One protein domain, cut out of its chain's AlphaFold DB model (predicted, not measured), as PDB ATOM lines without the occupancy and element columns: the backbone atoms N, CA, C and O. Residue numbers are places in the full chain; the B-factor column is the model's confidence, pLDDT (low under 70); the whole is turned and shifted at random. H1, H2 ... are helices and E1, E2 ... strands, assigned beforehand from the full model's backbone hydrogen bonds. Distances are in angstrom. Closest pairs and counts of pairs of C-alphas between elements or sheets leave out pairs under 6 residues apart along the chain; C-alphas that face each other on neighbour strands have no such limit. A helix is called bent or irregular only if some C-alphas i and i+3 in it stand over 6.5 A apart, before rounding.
ATOM      1  N   THR A   5     196.377 239.839 200.480       96.00
ATOM      2  CA  THR A   5     195.252 239.611 199.567       96.00
ATOM      3  C   THR A   5     195.703 238.994 198.249       96.00
ATOM      4  O   THR A   5     196.837 239.166 197.800       96.00
ATOM      5  N   SER A   6     194.799 238.256 197.622       95.19
ATOM      6  CA  SER A   6     194.923 237.793 196.248       95.19
ATOM      7  C   SER A   6     193.535 237.533 195.671       95.19
ATOM      8  O   SER A   6     192.570 237.342 196.415       95.19
ATOM      9  N   ILE A   7     193.442 237.507 194.342       96.38
ATOM     10  CA  ILE A   7     192.243 237.091 193.611       96.38
ATOM     11  C   ILE A   7     192.531 235.861 192.750       96.38
ATOM     12  O   ILE A   7     193.438 235.870 191.919       96.38
ATOM     13  N   ASN A   8     191.744 234.799 192.902       94.38
ATOM     14  CA  ASN A   8     191.800 233.633 192.018       94.38
ATOM     15  C   ASN A   8     190.604 233.642 191.063       94.38
ATOM     16  O   ASN A   8     189.469 233.516 191.517       94.38
ATOM     17  N   ILE A   9     190.850 233.786 189.756       95.56
ATOM     18  CA  ILE A   9     189.797 233.912 188.739       95.56
ATOM     19  C   ILE A   9     189.670 232.623 187.929       95.56
ATOM     20  O   ILE A   9     190.601 232.206 187.239       95.56
ATOM     21  N   LYS A  10     188.472 232.037 187.941       94.00
ATOM     22  CA  LYS A  10     188.127 230.811 187.206       94.00
ATOM     23  C   LYS A  10     186.881 231.019 186.343       94.00
ATOM     24  O   LYS A  10     186.146 231.982 186.552       94.00
ATOM     25  N   PRO A  11     186.617 230.153 185.348       95.25
ATOM     26  CA  PRO A  11     185.310 230.118 184.695       95.25
ATOM     27  C   PRO A  11     184.195 229.988 185.738       95.25
ATOM     28  O   PRO A  11     184.287 229.157 186.640       95.25
ATOM     29  N   CYS A  12     183.160 230.817 185.627       95.69
ATOM     30  CA  CYS A  12     182.075 230.843 186.601       95.69
ATOM     31  C   CYS A  12     181.246 229.556 186.507       95.69
ATOM     32  O   CYS A  12     180.741 229.211 185.433       95.69
ATOM     33  N   ASN A  13     181.041 228.871 187.635       93.38
ATOM     34  CA  ASN A  13     180.107 227.751 187.704       93.38
ATOM     35  C   ASN A  13     178.682 228.281 187.912       93.38
ATOM     36  O   ASN A  13     178.184 228.350 189.035       93.38
ATOM     37  N   ILE A  14     178.037 228.656 186.807       91.12
ATOM     38  CA  ILE A  14     176.708 229.291 186.768       91.12
ATOM     39  C   ILE A  14     175.667 228.530 187.606       91.12
ATOM     40  O   ILE A  14     174.881 229.154 188.307       91.12
ATOM     41  N   GLY A  15     175.693 227.192 187.595       85.88
ATOM     42  CA  GLY A  15     174.708 226.373 188.309       85.88
ATOM     43  C   GLY A  15     174.838 226.377 189.836       85.88
ATOM     44  O   GLY A  15     173.935 225.901 190.515       85.88
ATOM     45  N   SER A  16     175.945 226.883 190.388       87.06
ATOM     46  CA  SER A  16     176.188 226.889 191.842       87.06
ATOM     47  C   SER A  16     176.575 228.253 192.411       87.06
ATOM     48  O   SER A  16     176.280 228.513 193.574       87.06
ATOM     49  N   SER A  17     177.181 229.134 191.609       91.75
ATOM     50  CA  SER A  17     177.671 230.442 192.060       91.75
ATOM     51  C   SER A  17     176.544 231.318 192.613       91.75
ATOM     52  O   SER A  17     176.664 231.844 193.716       91.75
ATOM     53  N   GLU A  18     175.402 231.418 191.920       90.94
ATOM     54  CA  GLU A  18     174.296 232.281 192.369       90.94
ATOM     55  C   GLU A  18     173.686 231.811 193.687       90.94
ATOM     56  O   GLU A  18     173.525 232.607 194.610       90.94
ATOM     57  N   VAL A  19     173.370 230.516 193.787       90.62
ATOM     58  CA  VAL A  19     172.743 229.945 194.986       90.62
ATOM     59  C   VAL A  19     173.688 229.978 196.187       90.62
ATOM     60  O   VAL A  19     173.250 230.278 197.297       90.62
ATOM     61  N   HIS A  20     174.990 229.763 195.951       90.88
ATOM     62  CA  HIS A  20     176.039 229.951 196.947       90.88
ATOM     63  C   HIS A  20     176.070 231.402 197.426       90.88
ATOM     64  O   HIS A  20     175.893 231.661 198.614       90.88
ATOM     65  N   ASN A  21     176.263 232.354 196.512       93.50
ATOM     66  CA  ASN A  21     176.503 233.754 196.846       93.50
ATOM     67  C   ASN A  21     175.289 234.413 197.507       93.50
ATOM     68  O   ASN A  21     175.439 235.139 198.483       93.50
ATOM     69  N   ARG A  22     174.079 234.092 197.044       92.62
ATOM     70  CA  ARG A  22     172.834 234.622 197.615       92.62
ATOM     71  C   ARG A  22     172.398 233.921 198.898       92.62
ATOM     72  O   ARG A  22     171.434 234.375 199.506       92.62
ATOM     73  N   ARG A  23     173.064 232.825 199.289       92.00
ATOM     74  CA  ARG A  23     172.701 231.998 200.453       92.00
ATOM     75  C   ARG A  23     171.210 231.635 200.442       92.00
ATOM     76  O   ARG A  23     170.509 231.851 201.428       92.00
ATOM     77  N   THR A  24     170.704 231.133 199.310       90.44
ATOM     78  CA  THR A  24     169.264 230.839 199.184       90.44
ATOM     79  C   THR A  24     168.816 229.821 200.233       90.44
ATOM     80  O   THR A  24     169.615 229.013 200.711       90.44
ATOM     81  N   ALA A  25     167.531 229.832 200.594       88.81
ATOM     82  CA  ALA A  25     167.000 228.912 201.596       88.81
ATOM     83  C   ALA A  25     167.231 227.443 201.198       88.81
ATOM     84  O   ALA A  25     167.625 226.626 202.029       88.81
ATOM     85  N   GLU A  26     167.070 227.121 199.912       87.31
ATOM     86  CA  GLU A  26     167.352 225.796 199.368       87.31
ATOM     87  C   GLU A  26     168.834 225.461 199.512       87.31
ATOM     88  O   GLU A  26     169.168 224.368 199.959       87.31
ATOM     89  N   TYR A  27     169.731 226.393 199.181       87.19
ATOM     90  CA  TYR A  27     171.167 226.190 199.336       87.19
ATOM     91  C   TYR A  27     171.539 225.896 200.793       87.19
ATOM     92  O   TYR A  27     172.216 224.904 201.060       87.19
ATOM     93  N   LEU A  28     171.035 226.702 201.733       87.44
ATOM     94  CA  LEU A  28     171.262 226.526 203.168       87.44
ATOM     95  C   LEU A  28     170.689 225.203 203.700       87.44
ATOM     96  O   LEU A  28     171.282 224.593 204.583       87.44
ATOM     97  N   ALA A  29     169.571 224.728 203.147       83.94
ATOM     98  CA  ALA A  29     169.000 223.430 203.499       83.94
ATOM     99  C   ALA A  29     169.821 222.244 202.952       83.94
ATOM    100  O   ALA A  29     169.866 221.186 203.581       83.94
ATOM    101  N   HIS A  30     170.466 222.406 201.789       78.12
ATOM    102  CA  HIS A  30     171.249 221.357 201.122       78.12
ATOM    103  C   HIS A  30     172.713 221.296 201.565       78.12
ATOM    104  O   HIS A  30     173.333 220.229 201.482       78.12
ATOM    105  N   ILE A  31     173.298 222.403 202.036       73.00
ATOM    106  CA  ILE A  31     174.538 222.327 202.808       73.00
ATOM    107  C   ILE A  31     174.160 221.667 204.137       73.00
ATOM    108  O   ILE A  31     173.699 222.309 205.067       73.00
ATOM    109  N   GLY A  32     174.220 220.331 204.180       57.41
ATOM    110  CA  GLY A  32     173.821 219.570 205.366       57.41
ATOM    111  C   GLY A  32     174.441 220.168 206.631       57.41
ATOM    112  O   GLY A  32     175.530 220.739 206.561       57.41
ATOM    113  N   LYS A  33     173.765 220.037 207.779       53.38
ATOM    114  CA  LYS A  33     174.209 220.608 209.069       53.38
ATOM    115  C   LYS A  33     175.662 220.253 209.435       53.38
ATOM    116  O   LYS A  33     176.289 220.972 210.204       53.38
ATOM    117  N   ASP A  34     176.197 219.195 208.831       47.72
ATOM    118  CA  ASP A  34     177.559 218.684 209.000       47.72
ATOM    119  C   ASP A  34     178.614 219.413 208.140       47.72
ATOM    120  O   ASP A  34     179.818 219.198 208.288       47.72
ATOM    121  N   LYS A  35     178.205 220.296 207.219       57.28
ATOM    122  CA  LYS A  35     179.105 221.185 206.474       57.28
ATOM    123  C   LYS A  35     179.309 222.469 207.275       57.28
ATOM    124  O   LYS A  35     178.851 223.540 206.890       57.28
ATOM    125  N   PHE A  36     180.065 222.339 208.364       62.41
ATOM    126  CA  PHE A  36     180.395 223.364 209.367       62.41
ATOM    127  C   PHE A  36     181.183 224.594 208.862       62.41
ATOM    128  O   PHE A  36     181.864 225.242 209.652       62.41
ATOM    129  N   TYR A  37     181.166 224.898 207.561       78.06
ATOM    130  CA  TYR A  37     181.958 225.992 206.997       78.06
ATOM    131  C   TYR A  37     181.183 227.297 206.816       78.06
ATOM    132  O   TYR A  37     181.818 228.298 206.516       78.06
ATOM    133  N   VAL A  38     179.854 227.288 206.985       86.44
ATOM    134  CA  VAL A  38     178.995 228.483 206.955       86.44
ATOM    135  C   VAL A  38     178.319 228.639 208.312       86.44
ATOM    136  O   VAL A  38     177.734 227.686 208.830       86.44
ATOM    137  N   ARG A  39     178.371 229.845 208.872       88.06
ATOM    138  CA  ARG A  39     177.704 230.232 210.114       88.06
ATOM    139  C   ARG A  39     176.556 231.189 209.826       88.06
ATOM    140  O   ARG A  39     176.764 232.376 209.589       88.06
ATOM    141  N   THR A  40     175.330 230.678 209.879       89.00
ATOM    142  CA  THR A  40     174.126 231.462 209.556       89.00
ATOM    143  C   THR A  40     173.911 232.656 210.484       89.00
ATOM    144  O   THR A  40     173.350 233.665 210.070       89.00
ATOM    145  N   ASP A  41     174.407 232.584 211.717       89.62
ATOM    146  CA  ASP A  41     174.359 233.675 212.688       89.62
ATOM    147  C   ASP A  41     175.340 234.823 212.378       89.62
ATOM    148  O   ASP A  41     175.187 235.914 212.919       89.62
ATOM    149  N   LEU A  42     176.310 234.615 211.479       92.75
ATOM    150  CA  LEU A  42     177.229 235.650 210.986       92.75
ATOM    151  C   LEU A  42     176.788 236.274 209.653       92.75
ATOM    152  O   LEU A  42     177.356 237.280 209.236       92.75
ATOM    153  N   MET A  43     175.759 235.730 208.993       92.81
ATOM    154  CA  MET A  43     175.324 236.176 207.659       92.81
ATOM    155  C   MET A  43     174.880 237.640 207.601       92.81
ATOM    156  O   MET A  43     174.949 238.249 206.539       92.81
ATOM    157  N   ALA A  44     174.441 238.222 208.720       94.75
ATOM    158  CA  ALA A  44     174.070 239.637 208.781       94.75
ATOM    159  C   ALA A  44     175.252 240.582 208.486       94.75
ATOM    160  O   ALA A  44     175.029 241.739 208.147       94.75
ATOM    161  N   ALA A  45     176.491 240.091 208.606       95.62
ATOM    162  CA  ALA A  45     177.705 240.826 208.265       95.62
ATOM    163  C   ALA A  45     178.137 240.644 206.797       95.62
ATOM    164  O   ALA A  45     179.154 241.209 206.392       95.62
ATOM    165  N   ASN A  46     177.420 239.846 205.999       97.06
ATOM    166  CA  ASN A  46     177.683 239.737 204.567       97.06
ATOM    167  C   ASN A  46     177.194 240.995 203.845       97.06
ATOM    168  O   ASN A  46     176.184 241.591 204.213       97.06
ATOM    169  N   GLU A  47     177.884 241.367 202.773       97.88
ATOM    170  CA  GLU A  47     177.522 242.517 201.943       97.88
ATOM    171  C   GLU A  47     177.373 242.090 200.487       97.88
ATOM    172  O   GLU A  47     178.001 241.131 200.030       97.88
ATOM    173  N   THR A  48     176.536 242.802 199.738       97.19
ATOM    174  CA  THR A  48     176.295 242.491 198.332       97.19
ATOM    175  C   THR A  48     176.137 243.751 197.503       97.19
ATOM    176  O   THR A  48     175.488 244.713 197.910       97.19
ATOM    177  N   TRP A  49     176.706 243.710 196.307       97.81
ATOM    178  CA  TRP A  49     176.430 244.648 195.235       97.81
ATOM    179  C   TRP A  49     176.076 243.862 193.981       97.81
ATOM    180  O   TRP A  49     176.714 242.860 193.657       97.81
ATOM    181  N   VAL A  50     175.070 244.328 193.254       97.00
ATOM    182  CA  VAL A  50     174.657 243.752 191.975       97.00
ATOM    183  C   VAL A  50     174.516 244.904 190.993       97.00
ATOM    184  O   VAL A  50     173.871 245.904 191.311       97.00
ATOM    185  N   ALA A  51     175.129 244.774 189.817       95.50
ATOM    186  CA  ALA A  51     175.069 245.805 188.792       95.50
ATOM    187  C   ALA A  51     173.609 246.076 188.393       95.50
ATOM    188  O   ALA A  51     172.800 245.153 188.265       95.50
ATOM    189  N   SER A  52     173.254 247.344 188.189       91.62
ATOM    190  CA  SER A  52     171.870 247.748 187.911       91.62
ATOM    191  C   SER A  52     171.315 247.145 186.617       91.62
ATOM    192  O   SER A  52     170.132 246.827 186.548       91.62
ATOM    193  N   ASP A  53     172.167 246.949 185.608       86.44
ATOM    194  CA  ASP A  53     171.833 246.301 184.331       86.44
ATOM    195  C   ASP A  53     171.810 244.762 184.418       86.44
ATOM    196  O   ASP A  53     171.458 244.090 183.449       86.44
ATOM    197  N   PHE A  54     172.164 244.200 185.576       89.69
ATOM    198  CA  PHE A  54     172.147 242.765 185.857       89.69
ATOM    199  C   PHE A  54     171.117 242.370 186.931       89.69
ATOM    200  O   PHE A  54     170.683 241.225 186.953       89.69
ATOM    201  N   GLY A  55     170.662 243.294 187.788       75.75
ATOM    202  CA  GLY A  55     169.867 243.014 188.998       75.75
ATOM    203  C   GLY A  55     168.585 242.179 188.837       75.75
ATOM    204  O   GLY A  55     168.134 241.589 189.815       75.75
ATOM    205  N   GLY A  56     168.020 242.087 187.629       80.00
ATOM    206  CA  GLY A  56     166.854 241.248 187.311       80.00
ATOM    207  C   GLY A  56     167.156 240.015 186.451       80.00
ATOM    208  O   GLY A  56     166.228 239.403 185.941       80.00
ATOM    209  N   THR A  57     168.426 239.689 186.215       88.00
ATOM    210  CA  THR A  57     168.877 238.636 185.293       88.00
ATOM    211  C   THR A  57     169.695 237.594 186.052       88.00
ATOM    212  O   THR A  57     170.536 237.932 186.880       88.00
ATOM    213  N   SER A  58     169.472 236.314 185.764       93.75
ATOM    214  CA  SER A  58     170.320 235.225 186.260       93.75
ATOM    215  C   SER A  58     171.630 235.122 185.474       93.75
ATOM    216  O   SER A  58     171.719 235.507 184.305       93.75
ATOM    217  N   LEU A  59     172.661 234.512 186.058       95.56
ATOM    218  CA  LEU A  59     173.908 234.215 185.343       95.56
ATOM    219  C   LEU A  59     173.665 233.337 184.104       95.56
ATOM    220  O   LEU A  59     174.349 233.500 183.092       95.56
ATOM    221  N   SER A  60     172.670 232.444 184.147       95.25
ATOM    222  CA  SER A  60     172.268 231.627 182.991       95.25
ATOM    223  C   SER A  60     171.689 232.479 181.859       95.25
ATOM    224  O   SER A  60     172.052 232.307 180.694       95.25
ATOM    225  N   GLU A  61     170.816 233.429 182.184       95.62
ATOM    226  CA  GLU A  61     170.248 234.353 181.200       95.62
ATOM    227  C   GLU A  61     171.310 235.294 180.636       95.62
ATOM    228  O   GLU A  61     171.390 235.447 179.417       95.62
ATOM    229  N   ARG A  62     172.192 235.851 181.478       95.94
ATOM    230  CA  ARG A  62     173.307 236.693 181.020       95.94
ATOM    231  C   ARG A  62     174.250 235.923 180.102       95.94
ATOM    232  O   ARG A  62     174.668 236.449 179.074       95.94
ATOM    233  N   TYR A  63     174.537 234.657 180.404       96.06
ATOM    234  CA  TYR A  63     175.309 233.794 179.511       96.06
ATOM    235  C   TYR A  63     174.642 233.642 178.134       96.06
ATOM    236  O   TYR A  63     175.312 233.745 177.104       96.06
ATOM    237  N   ASN A  64     173.321 233.444 178.097       95.88
ATOM    238  CA  ASN A  64     172.563 233.343 176.847       95.88
ATOM    239  C   ASN A  64     172.540 234.671 176.071       95.88
ATOM    240  O   ASN A  64     172.703 234.665 174.849       95.88
ATOM    241  N   GLN A  65     172.403 235.804 176.766       95.75
ATOM    242  CA  GLN A  65     172.503 237.143 176.175       95.75
ATOM    243  C   GLN A  65     173.880 237.362 175.539       95.75
ATOM    244  O   GLN A  65     173.971 237.777 174.384       95.75
ATOM    245  N   ILE A  66     174.955 236.998 176.245       96.38
ATOM    246  CA  ILE A  66     176.317 237.051 175.710       96.38
ATOM    247  C   ILE A  66     176.448 236.152 174.476       96.38
ATOM    248  O   ILE A  66     177.004 236.574 173.466       96.38
ATOM    249  N   ALA A  67     175.920 234.926 174.513       96.56
ATOM    250  CA  ALA A  67     175.982 234.009 173.376       96.56
ATOM    251  C   ALA A  67     175.283 234.578 172.127       96.56
ATOM    252  O   ALA A  67     175.801 234.444 171.011       96.56
ATOM    253  N   ALA A  68     174.130 235.228 172.312       97.25
ATOM    254  CA  ALA A  68     173.409 235.923 171.250       97.25
ATOM    255  C   ALA A  68     174.217 237.114 170.711       97.25
ATOM    256  O   ALA A  68     174.417 237.207 169.498       97.25
ATOM    257  N   MET A  69     174.767 237.945 171.601       97.19
ATOM    258  CA  MET A  69     175.615 239.089 171.250       97.19
ATOM    259  C   MET A  69     176.861 238.652 170.461       97.19
ATOM    260  O   MET A  69     177.171 239.223 169.417       97.19
ATOM    261  N   VAL A  70     177.536 237.572 170.869       96.69
ATOM    262  CA  VAL A  70     178.683 237.015 170.132       96.69
ATOM    263  C   VAL A  70     178.281 236.618 168.713       96.69
ATOM    264  O   VAL A  70     179.006 236.922 167.761       96.69
ATOM    265  N   LYS A  71     177.128 235.959 168.547       96.81
ATOM    266  CA  LYS A  71     176.619 235.566 167.226       96.81
ATOM    267  C   LYS A  71     176.314 236.778 166.355       96.81
ATOM    268  O   LYS A  71     176.692 236.769 165.187       96.81
ATOM    269  N   GLU A  72     175.681 237.798 166.921       97.75
ATOM    270  CA  GLU A  72     175.363 239.050 166.236       97.75
ATOM    271  C   GLU A  72     176.633 239.780 165.771       97.75
ATOM    272  O   GLU A  72     176.788 240.059 164.585       97.75
ATOM    273  N   LYS A  73     177.583 240.028 166.681       97.12
ATOM    274  CA  LYS A  73     178.780 240.841 166.404       97.12
ATOM    275  C   LYS A  73     179.830 240.127 165.559       97.12
ATOM    276  O   LYS A  73     180.550 240.764 164.794       97.12
ATOM    277  N   THR A  74     179.962 238.807 165.703       94.81
ATOM    278  CA  THR A  74     181.028 238.038 165.033       94.81
ATOM    279  C   THR A  74     180.540 237.209 163.846       94.81
ATOM    280  O   THR A  74     181.361 236.647 163.115       94.81
ATOM    281  N   GLY A  75     179.220 237.074 163.672       95.25
ATOM    282  CA  GLY A  75     178.600 236.170 162.700       95.25
ATOM    283  C   GLY A  75     178.767 234.681 163.034       95.25
ATOM    284  O   GLY A  75     178.481 233.824 162.198       95.25
ATOM    285  N   ARG A  76     179.275 234.338 164.227       92.38
ATOM    286  CA  ARG A  76     179.603 232.961 164.626       92.38
ATOM    287  C   ARG A  76     179.007 232.631 165.982       92.38
ATOM    288  O   ARG A  76     179.060 233.437 166.900       92.38
ATOM    289  N   ALA A  77     178.499 231.409 166.128       93.56
ATOM    290  CA  ALA A  77     178.088 230.911 167.435       93.56
ATOM    291  C   ALA A  77     179.273 230.926 168.418       93.56
ATOM    292  O   ALA A  77     180.410 230.628 168.035       93.56
ATOM    293  N   MET A  78     178.994 231.252 169.681       93.56
ATOM    294  CA  MET A  78     180.002 231.250 170.734       93.56
ATOM    295  C   MET A  78     180.591 229.845 170.896       93.56
ATOM    296  O   MET A  78     179.885 228.880 171.182       93.56
ATOM    297  N   GLN A  79     181.903 229.726 170.692       88.44
ATOM    298  CA  GLN A  79     182.613 228.462 170.853       88.44
ATOM    299  C   GLN A  79     182.733 228.153 172.346       88.44
ATOM    300  O   GLN A  79     183.340 228.933 173.063       88.44
ATOM    301  N   THR A  80     182.210 227.023 172.810       86.88
ATOM    302  CA  THR A  80     182.246 226.639 174.237       86.88
ATOM    303  C   THR A  80     183.269 225.552 174.548       86.88
ATOM    304  O   THR A  80     183.697 225.416 175.688       86.88
ATOM    305  N   LYS A  81     183.690 224.790 173.534       88.44
ATOM    306  CA  LYS A  81     184.669 223.706 173.666       88.44
ATOM    307  C   LYS A  81     185.999 224.085 173.040       88.44
ATOM    308  O   LYS A  81     186.046 224.856 172.077       88.44
ATOM    309  N   ASP A  82     187.065 223.498 173.559       90.06
ATOM    310  CA  ASP A  82     188.371 223.539 172.918       90.06
ATOM    311  C   ASP A  82     188.306 222.827 171.565       90.06
ATOM    312  O   ASP A  82     187.588 221.839 171.391       90.06
ATOM    313  N   ARG A  83     189.051 223.336 170.587       88.19
ATOM    314  CA  ARG A  83     189.243 222.653 169.307       88.19
ATOM    315  C   ARG A  83     190.657 222.823 168.810       88.19
ATOM    316  O   ARG A  83     191.283 223.862 169.015       88.19
ATOM    317  N   GLU A  84     191.123 221.837 168.073       91.56
ATOM    318  CA  GLU A  84     192.403 221.918 167.399       91.56
ATOM    319  C   GLU A  84     192.277 222.645 166.064       91.56
ATOM    320  O   GLU A  84     191.304 222.515 165.316       91.56
ATOM    321  N   ARG A  85     193.296 223.440 165.759       88.12
ATOM    322  CA  ARG A  85     193.465 224.125 164.490       88.12
ATOM    323  C   ARG A  85     194.823 223.762 163.923       88.12
ATOM    324  O   ARG A  85     195.853 224.141 164.477       88.12
ATOM    325  N   VAL A  86     194.804 223.090 162.779       91.25
ATOM    326  CA  VAL A  86     196.007 222.711 162.038       91.25
ATOM    327  C   VAL A  86     196.356 223.799 161.029       91.25
ATOM    328  O   VAL A  86     195.525 224.211 160.212       91.25
ATOM    329  N   ASN A  87     197.597 224.281 161.066       89.69
ATOM    330  CA  ASN A  87     198.130 225.136 160.016       89.69
ATOM    331  C   ASN A  87     198.439 224.284 158.777       89.69
ATOM    332  O   ASN A  87     199.386 223.505 158.776       89.69
ATOM    333  N   LYS A  88     197.670 224.475 157.698       90.69
ATOM    334  CA  LYS A  88     197.814 223.709 156.448       90.69
ATOM    335  C   LYS A  88     199.200 223.816 155.797       90.69
ATOM    336  O   LYS A  88     199.559 222.929 155.038       90.69
ATOM    337  N   LYS A  89     199.957 224.889 156.059       90.31
ATOM    338  CA  LYS A  89     201.294 225.099 155.476       90.31
ATOM    339  C   LYS A  89     202.411 224.461 156.298       90.31
ATOM    340  O   LYS A  89     203.396 224.024 155.725       90.31
ATOM    341  N   THR A  90     202.282 224.450 157.622       91.31
ATOM    342  CA  THR A  90     203.369 224.029 158.524       91.31
ATOM    343  C   THR A  90     203.069 222.739 159.282       91.31
ATOM    344  O   THR A  90     203.901 222.298 160.063       91.31
ATOM    345  N   GLY A  91     201.860 222.181 159.157       91.44
ATOM    346  CA  GLY A  91     201.389 221.035 159.944       91.44
ATOM    347  C   GLY A  91     201.176 221.327 161.436       91.44
ATOM    348  O   GLY A  91     200.672 220.476 162.160       91.44
ATOM    349  N   LYS A  92     201.524 222.530 161.917       91.75
ATOM    350  CA  LYS A  92     201.477 222.876 163.344       91.75
ATOM    351  C   LYS A  92     200.038 222.875 163.860       91.75
ATOM    352  O   LYS A  92     199.197 223.618 163.347       91.75
ATOM    353  N   VAL A  93     199.787 222.089 164.904       90.81
ATOM    354  CA  VAL A  93     198.520 222.060 165.641       90.81
ATOM    355  C   VAL A  93     198.530 223.156 166.707       90.81
ATOM    356  O   VAL A  93     199.514 223.348 167.418       90.81
ATOM    357  N   THR A  94     197.441 223.911 166.797       89.50
ATOM    358  CA  THR A  94     197.215 224.927 167.834       89.50
ATOM    359  C   THR A  94     195.851 224.701 168.465       89.50
ATOM    360  O   THR A  94     194.877 224.482 167.750       89.50
ATOM    361  N   VAL A  95     195.762 224.757 169.791       87.94
ATOM    362  CA  VAL A  95     194.481 224.632 170.498       87.94
ATOM    363  C   VAL A  95     193.810 225.999 170.555       87.94
ATOM    364  O   VAL A  95     194.369 226.966 171.070       87.94
ATOM    365  N   VAL A  96     192.597 226.087 170.023       83.31
ATOM    366  CA  VAL A  96     191.704 227.230 170.198       83.31
ATOM    367  C   VAL A  96     190.799 226.910 171.377       83.31
ATOM    368  O   VAL A  96     189.895 226.085 171.245       83.31
ATOM    369  N   ARG A  97     191.052 227.558 172.516       85.50
ATOM    370  CA  ARG A  97     190.275 227.358 173.742       85.50
ATOM    371  C   ARG A  97     188.814 227.782 173.571       85.50
ATOM    372  O   ARG A  97     188.521 228.716 172.820       85.50
ATOM    373  N   GLY A  98     187.914 227.096 174.269       86.75
ATOM    374  CA  GLY A  98     186.522 227.501 174.424       86.75
ATOM    375  C   GLY A  98     186.396 228.856 175.130       86.75
ATOM    376  O   GLY A  98     187.235 229.246 175.942       86.75
ATOM    377  N   SER A  99     185.337 229.588 174.801       88.50
ATOM    378  CA  SER A  99     184.973 230.841 175.452       88.50
ATOM    379  C   SER A  99     184.533 230.572 176.886       88.50
ATOM    380  O   SER A  99     183.722 229.685 177.143       88.50
ATOM    381  N   THR A 100     185.043 231.381 177.811       93.06
ATOM    382  CA  THR A 100     184.636 231.407 179.222       93.06
ATOM    383  C   THR A 100     184.101 232.807 179.524       93.06
ATOM    384  O   THR A 100     184.817 233.620 180.106       93.06
ATOM    385  N   PRO A 101     182.890 233.132 179.022       95.94
ATOM    386  CA  PRO A 101     182.380 234.504 178.993       95.94
ATOM    387  C   PRO A 101     182.039 235.043 180.377       95.94
ATOM    388  O   PRO A 101     182.099 236.246 180.583       95.94
ATOM    389  N   LEU A 102     181.696 234.158 181.315       97.44
ATOM    390  CA  LEU A 102     181.508 234.500 182.715       97.44
ATOM    391  C   LEU A 102     182.649 233.896 183.526       97.44
ATOM    392  O   LEU A 102     182.946 232.701 183.403       97.44
ATOM    393  N   LYS A 103     183.281 234.718 184.360       97.75
ATOM    394  CA  LYS A 103     184.331 234.293 185.289       97.75
ATOM    395  C   LYS A 103     183.992 234.719 186.705       97.75
ATOM    396  O   LYS A 103     183.359 235.746 186.898       97.75
ATOM    397  N   GLU A 104     184.426 233.941 187.680       98.31
ATOM    398  CA  GLU A 104     184.281 234.255 189.096       98.31
ATOM    399  C   GLU A 104     185.669 234.385 189.719       98.31
ATOM    400  O   GLU A 104     186.514 233.498 189.569       98.31
ATOM    401  N   GLY A 105     185.906 235.523 190.363       97.69
ATOM    402  CA  GLY A 105     187.081 235.802 191.167       97.69
ATOM    403  C   GLY A 105     186.776 235.600 192.643       97.69
ATOM    404  O   GLY A 105     185.809 236.171 193.141       97.69
ATOM    405  N   VAL A 106     187.604 234.820 193.335       97.12
ATOM    406  CA  VAL A 106     187.575 234.700 194.798       97.12
ATOM    407  C   VAL A 106     188.706 235.540 195.371       97.12
ATOM    408  O   VAL A 106     189.873 235.259 195.101       97.12
ATOM    409  N   VAL A 107     188.346 236.568 196.129       97.94
ATOM    410  CA  VAL A 107     189.239 237.555 196.737       97.94
ATOM    411  C   VAL A 107     189.420 237.236 198.215       97.94
ATOM    412  O   VAL A 107     188.430 237.088 198.928       97.94
ATOM    413  N   VAL A 108     190.663 237.173 198.688       95.75
ATOM    414  CA  VAL A 108     190.966 237.142 200.129       95.75
ATOM    415  C   VAL A 108     190.850 238.561 200.686       95.75
ATOM    416  O   VAL A 108     191.489 239.471 200.161       95.75
ATOM    417  N   ILE A 109     190.055 238.755 201.735       96.88
ATOM    418  CA  ILE A 109     189.791 240.076 202.326       96.88
ATOM    419  C   ILE A 109     190.146 240.099 203.817       96.88
ATOM    420  O   ILE A 109     190.292 239.046 204.439       96.88
ATOM    421  N   LYS A 110     190.235 241.301 204.388       95.19
ATOM    422  CA  LYS A 110     190.261 241.533 205.842       95.19
ATOM    423  C   LYS A 110     188.857 241.877 206.357       95.19
ATOM    424  O   LYS A 110     187.931 242.095 205.575       95.19
ATOM    425  N   ASP A 111     188.679 241.876 207.671       94.56
ATOM    426  CA  ASP A 111     187.390 242.073 208.346       94.56
ATOM    427  C   ASP A 111     186.711 243.403 208.006       94.56
ATOM    428  O   ASP A 111     185.502 243.424 207.759       94.56
ATOM    429  N   ASP A 112     187.503 244.469 207.919       95.25
ATOM    430  CA  ASP A 112     187.079 245.833 207.602       95.25
ATOM    431  C   ASP A 112     187.057 246.160 206.096       95.25
ATOM    432  O   ASP A 112     186.779 247.300 205.730       95.25
ATOM    433  N   THR A 113     187.313 245.187 205.209       97.81
ATOM    434  CA  THR A 113     187.234 245.419 203.754       97.81
ATOM    435  C   THR A 113     185.822 245.830 203.361       97.81
ATOM    436  O   THR A 113     184.886 245.083 203.635       97.81
ATOM    437  N   THR A 114     185.656 246.969 202.690       97.94
ATOM    438  CA  THR A 114     184.326 247.486 202.338       97.94
ATOM    439  C   THR A 114     183.902 247.118 200.919       97.94
ATOM    440  O   THR A 114     184.720 246.833 200.034       97.94
ATOM    441  N   LEU A 115     182.592 247.157 200.681       98.12
ATOM    442  CA  LEU A 115     182.023 246.949 199.355       98.12
ATOM    443  C   LEU A 115     182.479 248.023 198.355       98.12
ATOM    444  O   LEU A 115     182.712 247.707 197.189       98.12
ATOM    445  N   GLU A 116     182.669 249.266 198.801       98.44
ATOM    446  CA  GLU A 116     183.156 250.380 197.980       98.44
ATOM    447  C   GLU A 116     184.585 250.143 197.482       98.44
ATOM    448  O   GLU A 116     184.875 250.435 196.322       98.44
ATOM    449  N   GLN A 117     185.471 249.569 198.305       98.56
ATOM    450  CA  GLN A 117     186.831 249.221 197.872       98.56
ATOM    451  C   GLN A 117     186.805 248.202 196.725       98.56
ATOM    452  O   GLN A 117     187.520 248.352 195.731       98.56
ATOM    453  N   LEU A 118     185.943 247.183 196.829       98.75
ATOM    454  CA  LEU A 118     185.784 246.169 195.785       98.75
ATOM    455  C   LEU A 118     185.094 246.727 194.535       98.75
ATOM    456  O   LEU A 118     185.478 246.362 193.425       98.75
ATOM    457  N   GLN A 119     184.119 247.627 194.679       98.62
ATOM    458  CA  GLN A 119     183.521 248.334 193.543       98.62
ATOM    459  C   GLN A 119     184.557 249.205 192.825       98.62
ATOM    460  O   GLN A 119     184.637 249.161 191.600       98.62
ATOM    461  N   HIS A 120     185.392 249.934 193.569       98.75
ATOM    462  CA  HIS A 120     186.471 250.733 192.995       98.75
ATOM    463  C   HIS A 120     187.478 249.858 192.236       98.75
ATOM    464  O   HIS A 120     187.800 250.151 191.086       98.75
ATOM    465  N   PHE A 121     187.895 248.732 192.825       98.75
ATOM    466  CA  PHE A 121     188.709 247.727 192.137       98.75
ATOM    467  C   PHE A 121     188.056 247.260 190.825       98.75
ATOM    468  O   PHE A 121     188.732 247.150 189.797       98.75
ATOM    469  N   CYS A 122     186.739 247.024 190.833       98.69
ATOM    470  CA  CYS A 122     185.994 246.614 189.645       98.69
ATOM    471  C   CYS A 122     185.929 247.685 188.559       98.69
ATOM    472  O   CYS A 122     186.070 247.351 187.381       98.69
ATOM    473  N   GLU A 123     185.767 248.951 188.935       98.44
ATOM    474  CA  GLU A 123     185.748 250.056 187.978       98.44
ATOM    475  C   GLU A 123     187.110 250.208 187.290       98.44
ATOM    476  O   GLU A 123     187.188 250.211 186.062       98.44
ATOM    477  N   VAL A 124     188.210 250.184 188.050       98.50
ATOM    478  CA  VAL A 124     189.557 250.257 187.461       98.50
ATOM    479  C   VAL A 124     189.851 249.029 186.586       98.50
ATOM    480  O   VAL A 124     190.487 249.148 185.535       98.50
ATOM    481  N   CYS A 125     189.358 247.841 186.959       98.44
ATOM    482  CA  CYS A 125     189.451 246.647 186.114       98.44
ATOM    483  C   CYS A 125     188.745 246.824 184.762       98.44
ATOM    484  O   CYS A 125     189.269 246.405 183.722       98.44
ATOM    485  N   LYS A 126     187.567 247.449 184.770       97.81
ATOM    486  CA  LYS A 126     186.796 247.752 183.566       97.81
ATOM    487  C   LYS A 126     187.522 248.752 182.676       97.81
ATOM    488  O   LYS A 126     187.649 248.499 181.481       97.81
ATOM    489  N   GLU A 127     188.062 249.823 183.245       97.69
ATOM    490  CA  GLU A 127     188.830 250.828 182.503       97.69
ATOM    491  C   GLU A 127     190.101 250.245 181.866       97.69
ATOM    492  O   GLU A 127     190.389 250.502 180.697       97.69
ATOM    493  N   ARG A 128     190.863 249.436 182.615       97.56
ATOM    494  CA  ARG A 128     192.162 248.911 182.157       97.56
ATOM    495  C   ARG A 128     192.047 247.717 181.217       97.56
ATOM    496  O   ARG A 128     192.851 247.589 180.294       97.56
ATOM    497  N   TRP A 129     191.088 246.823 181.460       97.81
ATOM    498  CA  TRP A 129     191.019 245.525 180.778       97.81
ATOM    499  C   TRP A 129     189.674 245.233 180.110       97.81
ATOM    500  O   TRP A 129     189.523 244.187 179.476       97.81
ATOM    501  N   GLY A 130     188.700 246.139 180.221       97.25
ATOM    502  CA  GLY A 130     187.394 246.009 179.575       97.25
ATOM    503  C   GLY A 130     186.509 244.903 180.152       97.25
ATOM    504  O   GLY A 130     185.541 244.514 179.504       97.25
ATOM    505  N   ILE A 131     186.843 244.349 181.322       97.88
ATOM    506  CA  ILE A 131     186.031 243.332 182.008       97.88
ATOM    507  C   ILE A 131     184.989 244.013 182.895       97.88
ATOM    508  O   ILE A 131     185.295 244.984 183.576       97.88
ATOM    509  N   THR A 132     183.751 243.525 182.895       97.56
ATOM    510  CA  THR A 132     182.646 244.190 183.608       97.56
ATOM    511  C   THR A 132     182.183 243.343 184.782       97.56
ATOM    512  O   THR A 132     181.777 242.200 184.587       97.56
ATOM    513  N   ALA A 133     182.229 243.879 186.001       97.94
ATOM    514  CA  ALA A 133     181.675 243.198 187.168       97.94
ATOM    515  C   ALA A 133     180.139 243.198 187.112       97.94
ATOM    516  O   ALA A 133     179.517 244.225 186.858       97.94
ATOM    517  N   LEU A 134     179.536 242.035 187.358       97.62
ATOM    518  CA  LEU A 134     178.085 241.826 187.393       97.62
ATOM    519  C   LEU A 134     177.548 241.826 188.825       97.62
ATOM    520  O   LEU A 134     176.451 242.313 189.087       97.62
ATOM    521  N   GLN A 135     178.311 241.251 189.751       97.56
ATOM    522  CA  GLN A 135     177.945 241.156 191.160       97.56
ATOM    523  C   GLN A 135     179.183 240.961 192.037       97.56
ATOM    524  O   GLN A 135     180.150 240.321 191.615       97.56
ATOM    525  N   ILE A 136     179.112 241.482 193.259       98.44
ATOM    526  CA  ILE A 136     180.090 241.334 194.336       98.44
ATOM    527  C   ILE A 136     179.343 240.801 195.561       98.44
ATOM    528  O   ILE A 136     178.303 241.340 195.939       98.44
ATOM    529  N   PHE A 137     179.870 239.756 196.189       98.25
ATOM    530  CA  PHE A 137     179.360 239.211 197.445       98.25
ATOM    531  C   PHE A 137     180.500 239.062 198.437       98.25
ATOM    532  O   PHE A 137     181.428 238.297 198.186       98.25
ATOM    533  N   ILE A 138     180.426 239.774 199.556       98.44
ATOM    534  CA  ILE A 138     181.348 239.619 200.676       98.44
ATOM    535  C   ILE A 138     180.768 238.591 201.645       98.44
ATOM    536  O   ILE A 138     179.679 238.790 202.184       98.44
ATOM    537  N   HIS A 139     181.523 237.523 201.895       97.38
ATOM    538  CA  HIS A 139     181.184 236.461 202.837       97.38
ATOM    539  C   HIS A 139     182.052 236.579 204.091       97.38
ATOM    540  O   HIS A 139     183.254 236.302 204.064       97.38
ATOM    541  N   ARG A 140     181.426 236.983 205.201       96.25
ATOM    542  CA  ARG A 140     182.004 236.994 206.558       96.25
ATOM    543  C   ARG A 140     181.482 235.852 207.432       96.25
ATOM    544  O   ARG A 140     181.883 235.701 208.583       96.25
ATOM    545  N   ASP A 141     180.606 235.032 206.866       93.50
ATOM    546  CA  ASP A 141     179.980 233.872 207.486       93.50
ATOM    547  C   ASP A 141     180.738 232.560 207.257       93.50
ATOM    548  O   ASP A 141     180.329 231.518 207.770       93.50
ATOM    549  N   GLU A 142     181.835 232.581 206.499       91.31
ATOM    550  CA  GLU A 142     182.567 231.374 206.124       91.31
ATOM    551  C   GLU A 142     183.817 231.135 206.971       91.31
ATOM    552  O   GLU A 142     184.457 232.063 207.463       91.31
ATOM    553  N   GLY A 143     184.188 229.866 207.143       88.38
ATOM    554  CA  GLY A 143     185.314 229.474 207.986       88.38
ATOM    555  C   GLY A 143     185.387 227.974 208.224       88.38
ATOM    556  O   GLY A 143     184.852 227.179 207.455       88.38
ATOM    557  N   HIS A 144     186.096 227.576 209.269       83.50
ATOM    558  CA  HIS A 144     186.116 226.197 209.752       83.50
ATOM    559  C   HIS A 144     186.385 226.167 211.254       83.50
ATOM    560  O   HIS A 144     186.981 227.088 211.809       83.50
ATOM    561  N   TYR A 145     185.978 225.089 211.914       78.44
ATOM    562  CA  TYR A 145     186.298 224.867 213.318       78.44
ATOM    563  C   TYR A 145     187.578 224.050 213.460       78.44
ATOM    564  O   TYR A 145     187.779 223.073 212.738       78.44
ATOM    565  N   GLY A 146     188.417 224.416 214.429       76.62
ATOM    566  CA  GLY A 146     189.494 223.539 214.886       76.62
ATOM    567  C   GLY A 146     188.946 222.258 215.523       76.62
ATOM    568  O   GLY A 146     189.455 221.171 215.255       76.62
ATOM    569  N   ILE A 147     187.870 222.385 216.308       74.56
ATOM    570  CA  ILE A 147     187.120 221.286 216.918       74.56
ATOM    571  C   ILE A 147     185.655 221.414 216.469       74.56
ATOM    572  O   ILE A 147     185.013 222.412 216.803       74.56
ATOM    573  N   PRO A 148     185.105 220.449 215.704       72.31
ATOM    574  CA  PRO A 148     183.740 220.541 215.185       72.31
ATOM    575  C   PRO A 148     182.707 220.849 216.279       72.31
ATOM    576  O   PRO A 148     182.604 220.121 217.262       72.31
ATOM    577  N   GLY A 149     181.944 221.928 216.093       72.06
ATOM    578  CA  GLY A 149     180.896 222.364 217.022       72.06
ATOM    579  C   GLY A 149     181.364 223.260 218.177       72.06
ATOM    580  O   GLY A 149     180.515 223.847 218.844       72.06
ATOM    581  N   ASP A 150     182.673 223.430 218.394       83.00
ATOM    582  CA  ASP A 150     183.196 224.342 219.416       83.00
ATOM    583  C   ASP A 150     183.423 225.747 218.844       83.00
ATOM    584  O   ASP A 150     184.413 226.006 218.151       83.00
ATOM    585  N   ILE A 151     182.521 226.669 219.196       83.94
ATOM    586  CA  ILE A 151     182.535 228.077 218.774       83.94
ATOM    587  C   ILE A 151     183.868 228.769 219.072       83.94
ATOM    588  O   ILE A 151     184.315 229.577 218.255       83.94
ATOM    589  N   ALA A 152     184.537 228.429 220.176       88.88
ATOM    590  CA  ALA A 152     185.811 229.044 220.545       88.88
ATOM    591  C   ALA A 152     186.942 228.712 219.557       88.88
ATOM    592  O   ALA A 152     187.946 229.420 219.499       88.88
ATOM    593  N   THR A 153     186.779 227.658 218.753       86.12
ATOM    594  CA  THR A 153     187.769 227.220 217.760       86.12
ATOM    595  C   THR A 153     187.454 227.673 216.335       86.12
ATOM    596  O   THR A 153     188.107 227.211 215.394       86.12
ATOM    597  N   TRP A 154     186.458 228.545 216.154       87.94
ATOM    598  CA  TRP A 154     186.101 229.087 214.847       87.94
ATOM    599  C   TRP A 154     187.254 229.895 214.246       87.94
ATOM    600  O   TRP A 154     187.742 230.860 214.835       87.94
ATOM    601  N   LYS A 155     187.662 229.511 213.039       88.56
ATOM    602  CA  LYS A 155     188.647 230.214 212.224       88.56
ATOM    603  C   LYS A 155     187.940 230.800 211.001       88.56
ATOM    604  O   LYS A 155     187.580 230.028 210.102       88.56
ATOM    605  N   PRO A 156     187.711 232.125 210.954       91.12
ATOM    606  CA  PRO A 156     187.039 232.753 209.826       91.12
ATOM    607  C   PRO A 156     187.885 232.637 208.554       91.12
ATOM    608  O   PRO A 156     189.114 232.666 208.589       91.12
ATOM    609  N   ASN A 157     187.204 232.508 207.423       90.50
ATOM    610  CA  ASN A 157     187.769 232.521 206.081       90.50
ATOM    611  C   ASN A 157     187.023 233.580 205.272       90.50
ATOM    612  O   ASN A 157     186.118 233.266 204.497       90.50
ATOM    613  N   LEU A 158     187.378 234.837 205.537       94.94
ATOM    614  CA  LEU A 158     186.744 235.994 204.925       94.94
ATOM    615  C   LEU A 158     187.138 236.066 203.452       94.94
ATOM    616  O   LEU A 158     188.323 236.058 203.108       94.94
ATOM    617  N   ARG A 159     186.140 236.145 202.577       96.25
ATOM    618  CA  ARG A 159     186.371 236.256 201.136       96.25
ATOM    619  C   ARG A 159     185.276 237.039 200.445       96.25
ATOM    620  O   ARG A 159     184.138 237.063 200.904       96.25
ATOM    621  N   ALA A 160     185.612 237.612 199.298       98.38
ATOM    622  CA  ALA A 160     184.631 238.167 198.383       98.38
ATOM    623  C   ALA A 160     184.591 237.381 197.073       98.38
ATOM    624  O   ALA A 160     185.616 236.943 196.557       98.38
ATOM    625  N   HIS A 161     183.394 237.211 196.531       98.44
ATOM    626  CA  HIS A 161     183.153 236.657 195.209       98.44
ATOM    627  C   HIS A 161     182.796 237.792 194.262       98.44
ATOM    628  O   HIS A 161     181.867 238.548 194.536       98.44
ATOM    629  N   ILE A 162     183.506 237.895 193.142       98.62
ATOM    630  CA  ILE A 162     183.200 238.852 192.077       98.62
ATOM    631  C   ILE A 162     182.929 238.072 190.800       98.62
ATOM    632  O   ILE A 162     183.813 237.369 190.306       98.62
ATOM    633  N   VAL A 163     181.722 238.192 190.249       98.31
ATOM    634  CA  VAL A 163     181.398 237.593 188.950       98.31
ATOM    635  C   VAL A 163     181.519 238.644 187.862       98.31
ATOM    636  O   VAL A 163     180.972 239.738 187.981       98.31
ATOM    637  N   TRP A 164     182.221 238.292 186.793       98.25
ATOM    638  CA  TRP A 164     182.587 239.170 185.695       98.25
ATOM    639  C   TRP A 164     181.994 238.685 184.382       98.25
ATOM    640  O   TRP A 164     182.072 237.497 184.057       98.25
ATOM    641  N   ASP A 165     181.509 239.630 183.590       97.56
ATOM    642  CA  ASP A 165     181.383 239.510 182.149       97.56
ATOM    643  C   ASP A 165     182.746 239.791 181.508       97.56
ATOM    644  O   ASP A 165     183.310 240.885 181.606       97.56
ATOM    645  N   TRP A 166     183.299 238.757 180.884       97.56
ATOM    646  CA  TRP A 166     184.640 238.738 180.312       97.56
ATOM    647  C   TRP A 166     184.654 239.038 178.809       97.56
ATOM    648  O   TRP A 166     185.625 238.727 178.108       97.56
ATOM    649  N   MET A 167     183.555 239.575 178.280       96.44
ATOM    650  CA  MET A 167     183.393 239.860 176.862       96.44
ATOM    651  C   MET A 167     183.448 241.356 176.588       96.44
ATOM    652  O   MET A 167     182.903 242.168 177.322       96.44
ATOM    653  N   ASN A 168     184.057 241.717 175.464       96.12
ATOM    654  CA  ASN A 168     183.935 243.044 174.889       96.12
ATOM    655  C   ASN A 168     182.645 243.089 174.051       96.12
ATOM    656  O   ASN A 168     182.538 242.404 173.029       96.12
ATOM    657  N   HIS A 169     181.671 243.885 174.494       94.75
ATOM    658  CA  HIS A 169     180.328 243.951 173.897       94.75
ATOM    659  C   HIS A 169     180.282 244.693 172.553       94.75
ATOM    660  O   HIS A 169     179.373 244.454 171.758       94.75
ATOM    661  N   ASP A 170     181.292 245.505 172.233       95.38
ATOM    662  CA  ASP A 170     181.393 246.174 170.928       95.38
ATOM    663  C   ASP A 170     181.782 245.189 169.819       95.38
ATOM    664  O   ASP A 170     181.259 245.231 168.705       95.38
ATOM    665  N   THR A 171     182.706 244.278 170.130       95.75
ATOM    666  CA  THR A 171     183.310 243.354 169.158       95.75
ATOM    667  C   THR A 171     182.767 241.928 169.233       95.75
ATOM    668  O   THR A 171     183.009 241.137 168.317       95.75
ATOM    669  N   GLY A 172     182.096 241.566 170.329       95.00
ATOM    670  CA  GLY A 172     181.669 240.199 170.637       95.00
ATOM    671  C   GLY A 172     182.812 239.214 170.863       95.00
ATOM    672  O   GLY A 172     182.648 238.011 170.661       95.00
ATOM    673  N   LYS A 173     183.995 239.702 171.249       94.00
ATOM    674  CA  LYS A 173     185.184 238.880 171.518       94.00
ATOM    675  C   LYS A 173     185.550 238.940 172.995       94.00
ATOM    676  O   LYS A 173     185.293 239.936 173.657       94.00
ATOM    677  N   SER A 174     186.176 237.887 173.510       94.00
ATOM    678  CA  SER A 174     186.652 237.862 174.897       94.00
ATOM    679  C   SER A 174     187.748 238.900 175.132       94.00
ATOM    680  O   SER A 174     188.648 239.050 174.297       94.00
ATOM    681  N   CYS A 175     187.709 239.551 176.292       95.69
ATOM    682  CA  CYS A 175     188.787 240.402 176.778       95.69
ATOM    683  C   CYS A 175     190.029 239.534 177.028       95.69
ATOM    684  O   CYS A 175     189.989 238.546 177.769       95.69
ATOM    685  N   LYS A 176     191.133 239.854 176.344       92.00
ATOM    686  CA  LYS A 176     192.379 239.087 176.431       92.00
ATOM    687  C   LYS A 176     193.286 239.711 177.477       92.00
ATOM    688  O   LYS A 176     193.863 240.762 177.225       92.00
ATOM    689  N   LEU A 177     193.414 239.035 178.613       94.44
ATOM    690  CA  LEU A 177     194.370 239.380 179.657       94.44
ATOM    691  C   LEU A 177     195.515 238.369 179.594       94.44
ATOM    692  O   LEU A 177     195.275 237.161 179.565       94.44
ATOM    693  N   ASP A 178     196.740 238.873 179.510       92.69
ATOM    694  CA  ASP A 178     197.958 238.073 179.567       92.69
ATOM    695  C   ASP A 178     198.466 237.937 181.013       92.69
ATOM    696  O   ASP A 178     197.869 238.452 181.959       92.69
ATOM    697  N   GLU A 179     199.570 237.215 181.201       91.19
ATOM    698  CA  GLU A 179     200.167 236.994 182.525       91.19
ATOM    699  C   GLU A 179     200.524 238.307 183.230       91.19
ATOM    700  O   GLU A 179     200.363 238.421 184.448       91.19
ATOM    701  N   LYS A 180     200.950 239.324 182.470       94.44
ATOM    702  CA  LYS A 180     201.274 240.639 183.020       94.44
ATOM    703  C   LYS A 180     200.017 241.349 183.514       94.44
ATOM    704  O   LYS A 180     200.017 241.808 184.650       94.44
ATOM    705  N   ALA A 181     198.944 241.371 182.726       96.69
ATOM    706  CA  ALA A 181     197.656 241.930 183.129       96.69
ATOM    707  C   ALA A 181     197.106 241.243 184.388       96.69
ATOM    708  O   ALA A 181     196.653 241.917 185.311       96.69
ATOM    709  N   MET A 182     197.205 239.911 184.467       95.88
ATOM    710  CA  MET A 182     196.790 239.163 185.658       95.88
ATOM    711  C   MET A 182     197.665 239.487 186.880       95.88
ATOM    712  O   MET A 182     197.147 239.606 187.987       95.88
ATOM    713  N   SER A 183     198.978 239.662 186.695       94.94
ATOM    714  CA  SER A 183     199.905 240.072 187.760       94.94
ATOM    715  C   SER A 183     199.616 241.496 188.256       94.94
ATOM    716  O   SER A 183     199.552 241.715 189.468       94.94
ATOM    717  N   ASP A 184     199.383 242.434 187.335       97.38
ATOM    718  CA  ASP A 184     199.049 243.831 187.630       97.38
ATOM    719  C   ASP A 184     197.695 243.943 188.344       97.38
ATOM    720  O   ASP A 184     197.544 244.761 189.247       97.38
ATOM    721  N   MET A 185     196.734 243.074 188.014       98.19
ATOM    722  CA  MET A 185     195.455 242.974 188.721       98.19
ATOM    723  C   MET A 185     195.624 242.571 190.193       98.19
ATOM    724  O   MET A 185     194.924 243.117 191.041       98.19
ATOM    725  N   GLN A 186     196.567 241.678 190.526       97.56
ATOM    726  CA  GLN A 186     196.867 241.351 191.932       97.56
ATOM    727  C   GLN A 186     197.423 242.560 192.689       97.56
ATOM    728  O   GLN A 186     197.106 242.759 193.857       97.56
ATOM    729  N   THR A 187     198.279 243.352 192.035       97.56
ATOM    730  CA  THR A 187     198.843 244.573 192.629       97.56
ATOM    731  C   THR A 187     197.754 245.616 192.850       97.56
ATOM    732  O   THR A 187     197.610 246.108 193.963       97.56
ATOM    733  N   LEU A 188     196.937 245.875 191.824       98.50
ATOM    734  CA  LEU A 188     195.803 246.794 191.903       98.50
ATOM    735  C   LEU A 188     194.837 246.405 193.027       98.50
ATOM    736  O   LEU A 188     194.396 247.262 193.781       98.50
ATOM    737  N   LEU A 189     194.520 245.115 193.159       98.50
ATOM    738  CA  LEU A 189     193.668 244.621 194.238       98.50
ATOM    739  C   LEU A 189     194.247 244.967 195.614       98.50
ATOM    740  O   LEU A 189     193.533 245.493 196.461       98.50
ATOM    741  N   ALA A 190     195.532 244.685 195.829       97.81
ATOM    742  CA  ALA A 190     196.213 244.962 197.090       97.81
ATOM    743  C   ALA A 190     196.206 246.458 197.439       97.81
ATOM    744  O   ALA A 190     195.925 246.818 198.580       97.81
ATOM    745  N   GLU A 191     196.424 247.316 196.439       97.75
ATOM    746  CA  GLU A 191     196.320 248.773 196.572       97.75
ATOM    747  C   GLU A 191     194.892 249.212 196.934       97.75
ATOM    748  O   GLU A 191     194.712 249.979 197.877       97.75
ATOM    749  N   CYS A 192     193.864 248.704 196.242       97.94
ATOM    750  CA  CYS A 192     192.467 249.058 196.519       97.94
ATOM    751  C   CYS A 192     192.006 248.623 197.918       97.94
ATOM    752  O   CYS A 192     191.198 249.316 198.542       97.94
ATOM    753  N   LEU A 193     192.491 247.476 198.406       97.56
ATOM    754  CA  LEU A 193     192.094 246.927 199.704       97.56
ATOM    755  C   LEU A 193     192.954 247.424 200.876       97.56
ATOM    756  O   LEU A 193     192.628 247.123 202.026       97.56
ATOM    757  N   ASP A 194     194.025 248.175 200.607       96.25
ATOM    758  CA  ASP A 194     195.048 248.537 201.597       96.25
ATOM    759  C   ASP A 194     195.536 247.292 202.366       96.25
ATOM    760  O   ASP A 194     195.409 247.149 203.591       96.25
ATOM    761  N   MET A 195     195.987 246.311 201.583       96.50
ATOM    762  CA  MET A 195     196.474 245.011 202.034       96.50
ATOM    763  C   MET A 195     197.815 244.701 201.376       96.50
ATOM    764  O   MET A 195     198.158 245.227 200.318       96.50
ATOM    765  N   GLU A 196     198.585 243.798 201.979       95.19
ATOM    766  CA  GLU A 196     199.820 243.342 201.353       95.19
ATOM    767  C   GLU A 196     199.486 242.453 200.147       95.19
ATOM    768  O   GLU A 196     198.602 241.594 200.199       95.19
ATOM    769  N   ARG A 197     200.195 242.635 199.033       93.25
ATOM    770  CA  ARG A 197     200.020 241.775 197.862       93.25
ATOM    771  C   ARG A 197     200.457 240.346 198.187       93.25
ATOM    772  O   ARG A 197     201.535 240.121 198.732       93.25
ATOM    773  N   GLY A 198     199.645 239.371 197.791       87.38
ATOM    774  CA  GLY A 198     200.019 237.963 197.813       87.38
ATOM    775  C   GLY A 198     201.247 237.673 196.947       87.38
ATOM    776  O   GLY A 198     201.482 238.293 195.908       87.38
ATOM    777  N   SER A 199     202.038 236.705 197.382       84.62
ATOM    778  CA  SER A 199     203.313 236.361 196.755       84.62
ATOM    779  C   SER A 199     203.095 235.540 195.488       84.62
ATOM    780  O   SER A 199     202.173 234.723 195.414       84.62
TER     781      SER A 199
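AT A GLANCE: This is residues 5 to 199 of the 319 residues of an uncharacterized protein of Muribaculaceae bacterium Isolate-102 (HZI) (UniProt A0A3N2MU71). A twisted five-strand sheet has H5 and H6 side by side over one face and the short H1 packed on the other, while two small hairpins, E3 with E4 and E7 with E8, lie at opposite ends of the long axis. H4 leads from H1 toward the E3 and E4 end. The printed part has 195 residues with six named helices and nine strands, in the order E1 H1 H2 H3 E2 H4 E3 E4 E5 H5 E6 E7 E8 E9 H6; the class is mixed. The sheet runs E1, E5, E9, E6, E2, antiparallel throughout. The whole is elongated, 67 by 37 by 36 A, and only just compact, close to loose, with a radius of gyration of the C-alphas of 19.1 A.

HOW THE PARTS SIT: In the sheet, E5, residues 102 to 108, and E9, residues 159 to 165, pair through N 105 and O 162, 2.8 A. E6, residues 132 to 139, pairs with E9 through N 161 and O 137, 2.8 A. The edge strands are E1, residues 7 to 11, with N 8 and O 106 at 2.9 A, and E2, residues 47 to 50, with N 136 and O 49 at 2.8 A. H5, residues 115 to 129, is over E9 and E6 at a height of 9.5 A; E5, H5 and E6 form a split strand-helix-strand unit, E9 between its two strands, with a right-handed crossover. H6, residues 179 to 193, touches H5 at a shallow tilt of 27 degrees, opposite ways, closest at the C-alphas of Gln 117 and Cys 192, 5.8 A. H1, residues 14 to 21, is on the opposite face from H5 at a height of 9.8 A; it is irregular, with C-alphas 15 and 18 7.2 A apart. H4, residues 59 to 74, only grazes the sheet and touches H1 with residues 59 to 60 alone, closest at the C-alphas of Ile 14 and Leu 59, 5.8 A. H2, residues 25 to 30, is close to H1 but not clearly touching, the C-alphas of Val 19 and Tyr 27 being 6.0 A apart. H3, residues 40 to 45, only grazes the sheet and is irregular, with C-alphas 41 and 44 7.1 A apart. The hairpin of E3, residues 83 to 86, and E4, residues 93 to 96, has N 85 and O 94 at 2.7 A. The hairpin of E7, residues 143 to 145, and E8, residues 154 to 156, has N 155 and O 144 at 2.8 A; E8 runs on into E9 at 35 degrees. Every O i to N i+4 pair is within hydrogen-bond range in H2, H4, H5 and H6, against 2 of 4 in H1 and 0 of 2 in H3, where 2 of 3 O i to N i+3 pairs are.

IN THESE COORDINATES: E1 begins at C-alpha 7 (192.243, 237.091, 193.611), and H6 ends at C-alpha 193 (192.094, 246.927, 199.704). H4 is 21.9 A long, H6 21.4 A and E6 20.8 A.

THE WHOLE: The C-alphas farthest apart are those of Lys 89 and Ala 152, 67.0 A. The printed part has no cut, and E9 to H6 is a long link of 13 residues. Mean pLDDT of the printed part is 92.0; residues 32 to 36 are under 70.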